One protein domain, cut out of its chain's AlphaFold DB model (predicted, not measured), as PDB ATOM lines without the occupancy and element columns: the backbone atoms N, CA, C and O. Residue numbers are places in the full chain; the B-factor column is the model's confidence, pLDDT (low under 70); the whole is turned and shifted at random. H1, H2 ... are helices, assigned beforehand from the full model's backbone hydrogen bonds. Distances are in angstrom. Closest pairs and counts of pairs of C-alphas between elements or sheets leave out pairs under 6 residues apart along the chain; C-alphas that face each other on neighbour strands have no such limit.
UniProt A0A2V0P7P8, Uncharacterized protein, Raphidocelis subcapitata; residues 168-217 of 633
ATOM      1  N   GLY A 168      97.157 152.742 182.815       79.62
ATOM      2  CA  GLY A 168      97.156 151.279 182.751       79.62
ATOM      3  C   GLY A 168      98.563 150.685 182.861       79.62
ATOM      4  O   GLY A 168      98.763 149.727 183.604       79.62
ATOM      5  N   ALA A 169      99.545 151.287 182.180       76.94
ATOM      6  CA  ALA A 169     100.938 150.850 182.236       76.94
ATOM      7  C   ALA A 169     101.554 151.043 183.632       76.94
ATOM      8  O   ALA A 169     102.129 150.099 184.172       76.94
ATOM      9  N   GLU A 170     101.368 152.213 184.253       77.81
ATOM     10  CA  GLU A 170     101.868 152.478 185.612       77.81
ATOM     11  C   GLU A 170     101.231 151.555 186.663       77.81
ATOM     12  O   GLU A 170     101.900 151.106 187.596       77.81
ATOM     13  N   LEU A 171      99.939 151.244 186.518       81.31
ATOM     14  CA  LEU A 171      99.228 150.344 187.423       81.31
ATOM     15  C   LEU A 171      99.686 148.887 187.252       81.31
ATOM     16  O   LEU A 171      99.897 148.194 188.250       81.31
ATOM     17  N   ALA A 172      99.897 148.437 186.013       77.50
ATOM     18  CA  ALA A 172     100.432 147.108 185.729       77.50
ATOM     19  C   ALA A 172     101.865 146.945 186.267       77.50
ATOM     20  O   ALA A 172     102.163 145.938 186.909       77.50
ATOM     21  N   GLU A 173     102.729 147.944 186.076       84.44
ATOM     22  CA  GLU A 173     104.111 147.922 186.568       84.44
ATOM     23  C   GLU A 173     104.169 147.863 188.103       84.44
ATOM     24  O   GLU A 173     104.893 147.042 188.674       84.44
ATOM     25  N   ARG A 174     103.334 148.656 188.790       80.69
ATOM     26  CA  ARG A 174     103.242 148.646 190.260       80.69
ATOM     27  C   ARG A 174     102.667 147.339 190.810       80.69
ATOM     28  O   ARG A 174     103.180 146.835 191.808       80.69
ATOM     29  N   LEU A 175     101.652 146.758 190.164       84.44
ATOM     30  CA  LEU A 175     101.112 145.447 190.552       84.44
ATOM     31  C   LEU A 175     102.157 144.340 190.403       84.44
ATOM     32  O   LEU A 175     102.307 143.517 191.304       84.44
ATOM     33  N   VAL A 176     102.915 144.339 189.305       87.06
ATOM     34  CA  VAL A 176     103.997 143.368 189.093       87.06
ATOM     35  C   VAL A 176     105.100 143.538 190.140       87.06
ATOM     36  O   VAL A 176     105.580 142.535 190.669       87.06
ATOM     37  N   ALA A 177     105.464 144.773 190.495       84.88
ATOM     38  CA  ALA A 177     106.441 145.036 191.552       84.88
ATOM     39  C   ALA A 177     105.981 144.495 192.919       84.88
ATOM     40  O   ALA A 177     106.758 143.821 193.593       84.88
ATOM     41  N   ILE A 178     104.715 144.707 193.296       85.81
ATOM     42  CA  ILE A 178     104.157 144.223 194.573       85.81
ATOM     43  C   ILE A 178     104.046 142.695 194.597       85.81
ATOM     44  O   ILE A 178     104.406 142.064 195.589       85.81
ATOM     45  N   LEU A 179     103.583 142.078 193.506       87.06
ATOM     46  CA  LEU A 179     103.503 140.618 193.411       87.06
ATOM     47  C   LEU A 179     104.896 139.972 193.462       87.06
ATOM     48  O   LEU A 179     105.056 138.913 194.068       87.06
ATOM     49  N   ARG A 180     105.909 140.622 192.877       87.75
ATOM     50  CA  ARG A 180     107.303 140.162 192.924       87.75
ATOM     51  C   ARG A 180     107.917 140.307 194.316       87.75
ATOM     52  O   ARG A 180     108.557 139.363 194.764       87.75
ATOM     53  N   ASP A 181     107.697 141.433 194.993       90.38
ATOM     54  CA  ASP A 181     108.166 141.663 196.369       90.38
ATOM     55  C   ASP A 181     107.542 140.637 197.330       90.38
ATOM     56  O   ASP A 181     108.252 139.963 198.076       90.38
ATOM     57  N   ARG A 182     106.233 140.381 197.191       82.44
ATOM     58  CA  ARG A 182     105.521 139.357 197.971       82.44
ATOM     59  C   ARG A 182     106.042 137.943 197.711       82.44
ATOM     60  O   ARG A 182     106.198 137.176 198.656       82.44
ATOM     61  N   ALA A 183     106.341 137.595 196.458       78.44
ATOM     62  CA  ALA A 183     106.946 136.303 196.121       78.44
ATOM     63  C   ALA A 183     108.370 136.143 196.690       78.44
ATOM     64  O   ALA A 183     108.822 135.021 196.902       78.44
ATOM     65  N   GLN A 184     109.067 137.253 196.948       87.50
ATOM     66  CA  GLN A 184     110.407 137.286 197.539       87.50
ATOM     67  C   GLN A 184     110.392 137.440 199.071       87.50
ATOM     68  O   GLN A 184     111.456 137.490 199.682       87.50
ATOM     69  N   GLY A 185     109.210 137.507 199.698       86.06
ATOM     70  CA  GLY A 185     109.070 137.749 201.138       86.06
ATOM     71  C   GLY A 185     109.441 139.174 201.571       86.06
ATOM     72  O   GLY A 185     109.615 139.419 202.763       86.06
ATOM     73  N   GLY A 186     109.577 140.107 200.625       82.25
ATOM     74  CA  GLY A 186     109.786 141.524 200.896       82.25
ATOM     75  C   GLY A 186     108.463 142.233 201.193       82.25
ATOM     76  O   GLY A 186     107.431 141.929 200.596       82.25
ATOM     77  N   GLY A 187     108.487 143.152 202.163       88.44
ATOM     78  CA  GLY A 187     107.354 144.017 202.527       88.44
ATOM     79  C   GLY A 187     107.559 145.484 202.139       88.44
ATOM     80  O   GLY A 187     106.853 146.367 202.627       88.44
ATOM     81  N   ALA A 188     108.561 145.778 201.308       84.19
ATOM     82  CA  ALA A 188     108.929 147.146 200.959       84.19
ATOM     83  C   ALA A 188     107.921 147.767 199.980       84.19
ATOM     84  O   ALA A 188     107.544 148.931 200.125       84.19
ATOM     85  N   ALA A 189     107.438 146.988 199.012       86.88
ATOM     86  CA  ALA A 189     106.439 147.421 198.045       86.88
ATOM     87  C   ALA A 189     105.046 147.547 198.679       86.88
ATOM     88  O   ALA A 189     104.293 148.443 198.300       86.88
ATOM     89  N   SER A 190     104.716 146.709 199.671       85.44
ATOM     90  CA  SER A 190     103.489 146.875 200.462       85.44
ATOM     91  C   SER A 190     103.558 148.111 201.358       85.44
ATOM     92  O   SER A 190     102.625 148.904 201.348       85.44
ATOM     93  N   ALA A 191     104.688 148.360 202.028       87.38
ATOM     94  CA  ALA A 191     104.864 149.573 202.828       87.38
ATOM     95  C   ALA A 191     104.797 150.852 201.970       87.38
ATOM     96  O   ALA A 191     104.190 151.844 202.368       87.38
ATOM     97  N   ALA A 192     105.364 150.824 200.757       87.50
ATOM     98  CA  ALA A 192     105.252 151.929 199.807       87.50
ATOM     99  C   ALA A 192     103.813 152.117 199.286       87.50
ATOM    100  O   ALA A 192     103.396 153.249 199.030       87.50
ATOM    101  N   LEU A 193     103.044 151.031 199.136       89.62
ATOM    102  CA  LEU A 193     101.620 151.105 198.807       89.62
ATOM    103  C   LEU A 193     100.834 151.767 199.945       89.62
ATOM    104  O   LEU A 193     100.060 152.684 199.673       89.62
ATOM    105  N   ASP A 194     101.087 151.380 201.196       91.88
ATOM    106  CA  ASP A 194     100.438 151.952 202.381       91.88
ATOM    107  C   ASP A 194     100.758 153.444 202.547       91.88
ATOM    108  O   ASP A 194      99.871 154.254 202.818       91.88
ATOM    109  N   GLU A 195     102.005 153.850 202.289       91.50
ATOM    110  CA  GLU A 195     102.396 155.262 202.308       91.50
ATOM    111  C   GLU A 195     101.678 156.076 201.213       91.50
ATOM    112  O   GLU A 195     101.273 157.221 201.429       91.50
ATOM    113  N   LEU A 196     101.484 155.496 200.026       89.06
ATOM    114  CA  LEU A 196     100.755 156.146 198.935       89.06
ATOM    115  C   LEU A 196      99.241 156.181 199.170       89.06
ATOM    116  O   LEU A 196      98.590 157.140 198.748       89.06
ATOM    117  N   LEU A 197      98.690 155.183 199.864       94.62
ATOM    118  CA  LEU A 197      97.306 155.185 200.337       94.62
ATOM    119  C   LEU A 197      97.088 156.277 201.386       94.62
ATOM    120  O   LEU A 197      96.129 157.039 201.269       94.62
ATOM    121  N   ALA A 198      98.012 156.420 202.339       91.88
ATOM    122  CA  ALA A 198      97.976 157.488 203.338       91.88
ATOM    123  C   ALA A 198      98.038 158.887 202.699       91.88
ATOM    124  O   ALA A 198      97.428 159.830 203.197       91.88
ATOM    125  N   LYS A 199      98.718 159.016 201.552       92.12
ATOM    126  CA  LYS A 199      98.769 160.250 200.747       92.12
ATOM    127  C   LYS A 199      97.556 160.443 199.823       92.12
ATOM    128  O   LYS A 199      97.532 161.409 199.066       92.12
ATOM    129  N   GLY A 200      96.568 159.545 199.854       90.25
ATOM    130  CA  GLY A 200      95.348 159.645 199.049       90.25
ATOM    131  C   GLY A 200      95.567 159.436 197.548       90.25
ATOM    132  O   GLY A 200      94.817 159.978 196.739       90.25
ATOM    133  N   ASN A 201      96.599 158.685 197.146       91.00
ATOM    134  CA  ASN A 201      96.884 158.469 195.731       91.00
ATOM    135  C   ASN A 201      95.832 157.522 195.097       91.00
ATOM    136  O   ASN A 201      95.726 156.367 195.521       91.00
ATOM    137  N   PRO A 202      95.097 157.949 194.050       76.75
ATOM    138  CA  PRO A 202      94.020 157.151 193.451       76.75
ATOM    139  C   PRO A 202      94.524 155.859 192.788       76.75
ATOM    140  O   PRO A 202      93.812 154.858 192.747       76.75
ATOM    141  N   VAL A 203      95.774 155.841 192.310       83.06
ATOM    142  CA  VAL A 203      96.390 154.638 191.727       83.06
ATOM    143  C   VAL A 203      96.679 153.606 192.816       83.06
ATOM    144  O   VAL A 203      96.442 152.420 192.612       83.06
ATOM    145  N   ALA A 204      97.131 154.045 193.995       86.94
ATOM    146  CA  ALA A 204      97.355 153.152 195.130       86.94
ATOM    147  C   ALA A 204      96.040 152.541 195.638       86.94
ATOM    148  O   ALA A 204      96.001 151.350 195.941       86.94
ATOM    149  N   GLN A 205      94.949 153.316 195.642       88.94
ATOM    150  CA  GLN A 205      93.609 152.822 195.990       88.94
ATOM    151  C   GLN A 205      93.126 151.734 195.024       88.94
ATOM    152  O   GLN A 205      92.663 150.685 195.469       88.94
ATOM    153  N   LEU A 206      93.297 151.935 193.712       85.81
ATOM    154  CA  LEU A 206      92.953 150.925 192.704       85.81
ATOM    155  C   LEU A 206      93.799 149.653 192.839       85.81
ATOM    156  O   LEU A 206      93.270 148.546 192.750       85.81
ATOM    157  N   VAL A 207      95.104 149.793 193.088       90.00
ATOM    158  CA  VAL A 207      96.008 148.651 193.303       90.00
ATOM    159  C   VAL A 207      95.611 147.863 194.555       90.00
ATOM    160  O   VAL A 207      95.529 146.637 194.496       90.00
ATOM    161  N   ALA A 208      95.292 148.541 195.661       87.69
ATOM    162  CA  ALA A 208      94.815 147.900 196.885       87.69
ATOM    163  C   ALA A 208      93.485 147.159 196.668       87.69
ATOM    164  O   ALA A 208      93.335 146.014 197.098       87.69
ATOM    165  N   GLN A 209      92.553 147.766 195.929       89.56
ATOM    166  CA  GLN A 209      91.260 147.162 195.608       89.56
ATOM    167  C   GLN A 209      91.408 145.906 194.729       89.56
ATOM    168  O   GLN A 209      90.740 144.896 194.963       89.56
ATOM    169  N   LEU A 210      92.327 145.926 193.756       87.88
ATOM    170  CA  LEU A 210      92.629 144.766 192.910       87.88
ATOM    171  C   LEU A 210      93.316 143.636 193.688       87.88
ATOM    172  O   LEU A 210      92.982 142.466 193.490       87.88
ATOM    173  N   LEU A 211      94.231 143.970 194.604       88.00
ATOM    174  CA  LEU A 211      94.871 142.986 195.481       88.00
ATOM    175  C   LEU A 211      93.857 142.338 196.433       88.00
ATOM    176  O   LEU A 211      93.894 141.122 196.618       88.00
ATOM    177  N   GLN A 212      92.907 143.106 196.970       84.75
ATOM    178  CA  GLN A 212      91.845 142.588 197.839       84.75
ATOM    179  C   GLN A 212      90.923 141.600 197.102       84.75
ATOM    180  O   GLN A 212      90.558 140.564 197.657       84.75
ATOM    181  N   ALA A 213      90.624 141.860 195.824       77.69
ATOM    182  CA  ALA A 213      89.869 140.934 194.979       77.69
ATOM    183  C   ALA A 213      90.633 139.629 194.671       77.69
ATOM    184  O   ALA A 213      90.012 138.581 194.515       77.69
ATOM    185  N   HIS A 214      91.969 139.670 194.591       70.56
ATOM    186  CA  HIS A 214      92.793 138.478 194.336       70.56
ATOM    187  C   HIS A 214      93.021 137.622 195.587       70.56
ATOM    188  O   HIS A 214      93.060 136.397 195.480       70.56
ATOM    189  N   VAL A 215      93.121 138.232 196.772       69.12
ATOM    190  CA  VAL A 215      93.261 137.487 198.037       69.12
ATOM    191  C   VAL A 215      91.994 136.676 198.341       69.12
ATOM    192  O   VAL A 215      92.104 135.536 198.776       69.12
ATOM    193  N   GLY A 216      90.803 137.184 197.998       50.88
ATOM    194  CA  GLY A 216      89.540 136.453 198.177       50.88
ATOM    195  C   GLY A 216      89.314 135.260 197.233       50.88
ATOM    196  O   GLY A 216      88.388 134.487 197.455       50.88
ATOM    197  N   ALA A 217      90.131 135.094 196.185       48.78
ATOM    198  CA  ALA A 217      89.968 134.031 195.186       48.78
ATOM    199  C   ALA A 217      91.009 132.900 195.296       48.78
ATOM    200  O   ALA A 217      90.847 131.867 194.648       48.78
TER     201      ALA A 217
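This is residues 168 to 217 of the 633 residues of an uncharacterized protein of Raphidocelis subcapitata (UniProt A0A2V0P7P8). The longest helix, H1, packs on both H2 and H3, which also pack on each other, making a small triangle of three helices set steeply askew. Residues 212 to 217, at the far end of H3, stick out. The printed part has 50 residues, is all helix in the order H1, H2, H3, and is compact, with a radius of gyration of the C-alphas of 10.3 A and spans of 26 by 23 by 21 A.

H1, residues 168 to 183, runs 22.3 A from C-alpha 168 at (97.156, 151.279, 182.751). H2 is residues 188 to 198, 15.3 A. H3, residues 202 to 215, runs 20.2 A to C-alpha 215 at (93.261, 137.487, 198.037).

H1 touches H2 with residues 177 to 181 alone, closest at the C-alphas of Ile 178 and Ala 189, 5.2 A, at a steep tilt of 49 degrees, opposite ways. H1 touches H3 with residues 171 to 175 alone, closest at the C-alphas of Leu 175 and Val 207, 6.6 A, at a steep tilt of 48 degrees, the same way. H2 touches residues 204 to 208 of H3, closest at the C-alphas of Leu 197 and Ala 204, 5.6 A, at a steep tilt of 56 degrees, opposite ways. In H1, H2 and H3 every O i to N i+4 pair is within hydrogen-bond range.

The C-alphas farthest apart, of Lys 199 and Ala 217, are 28.2 A apart. Both links are tight, and the printed part has no cut. Residues 215 to 217 have pLDDT under 70.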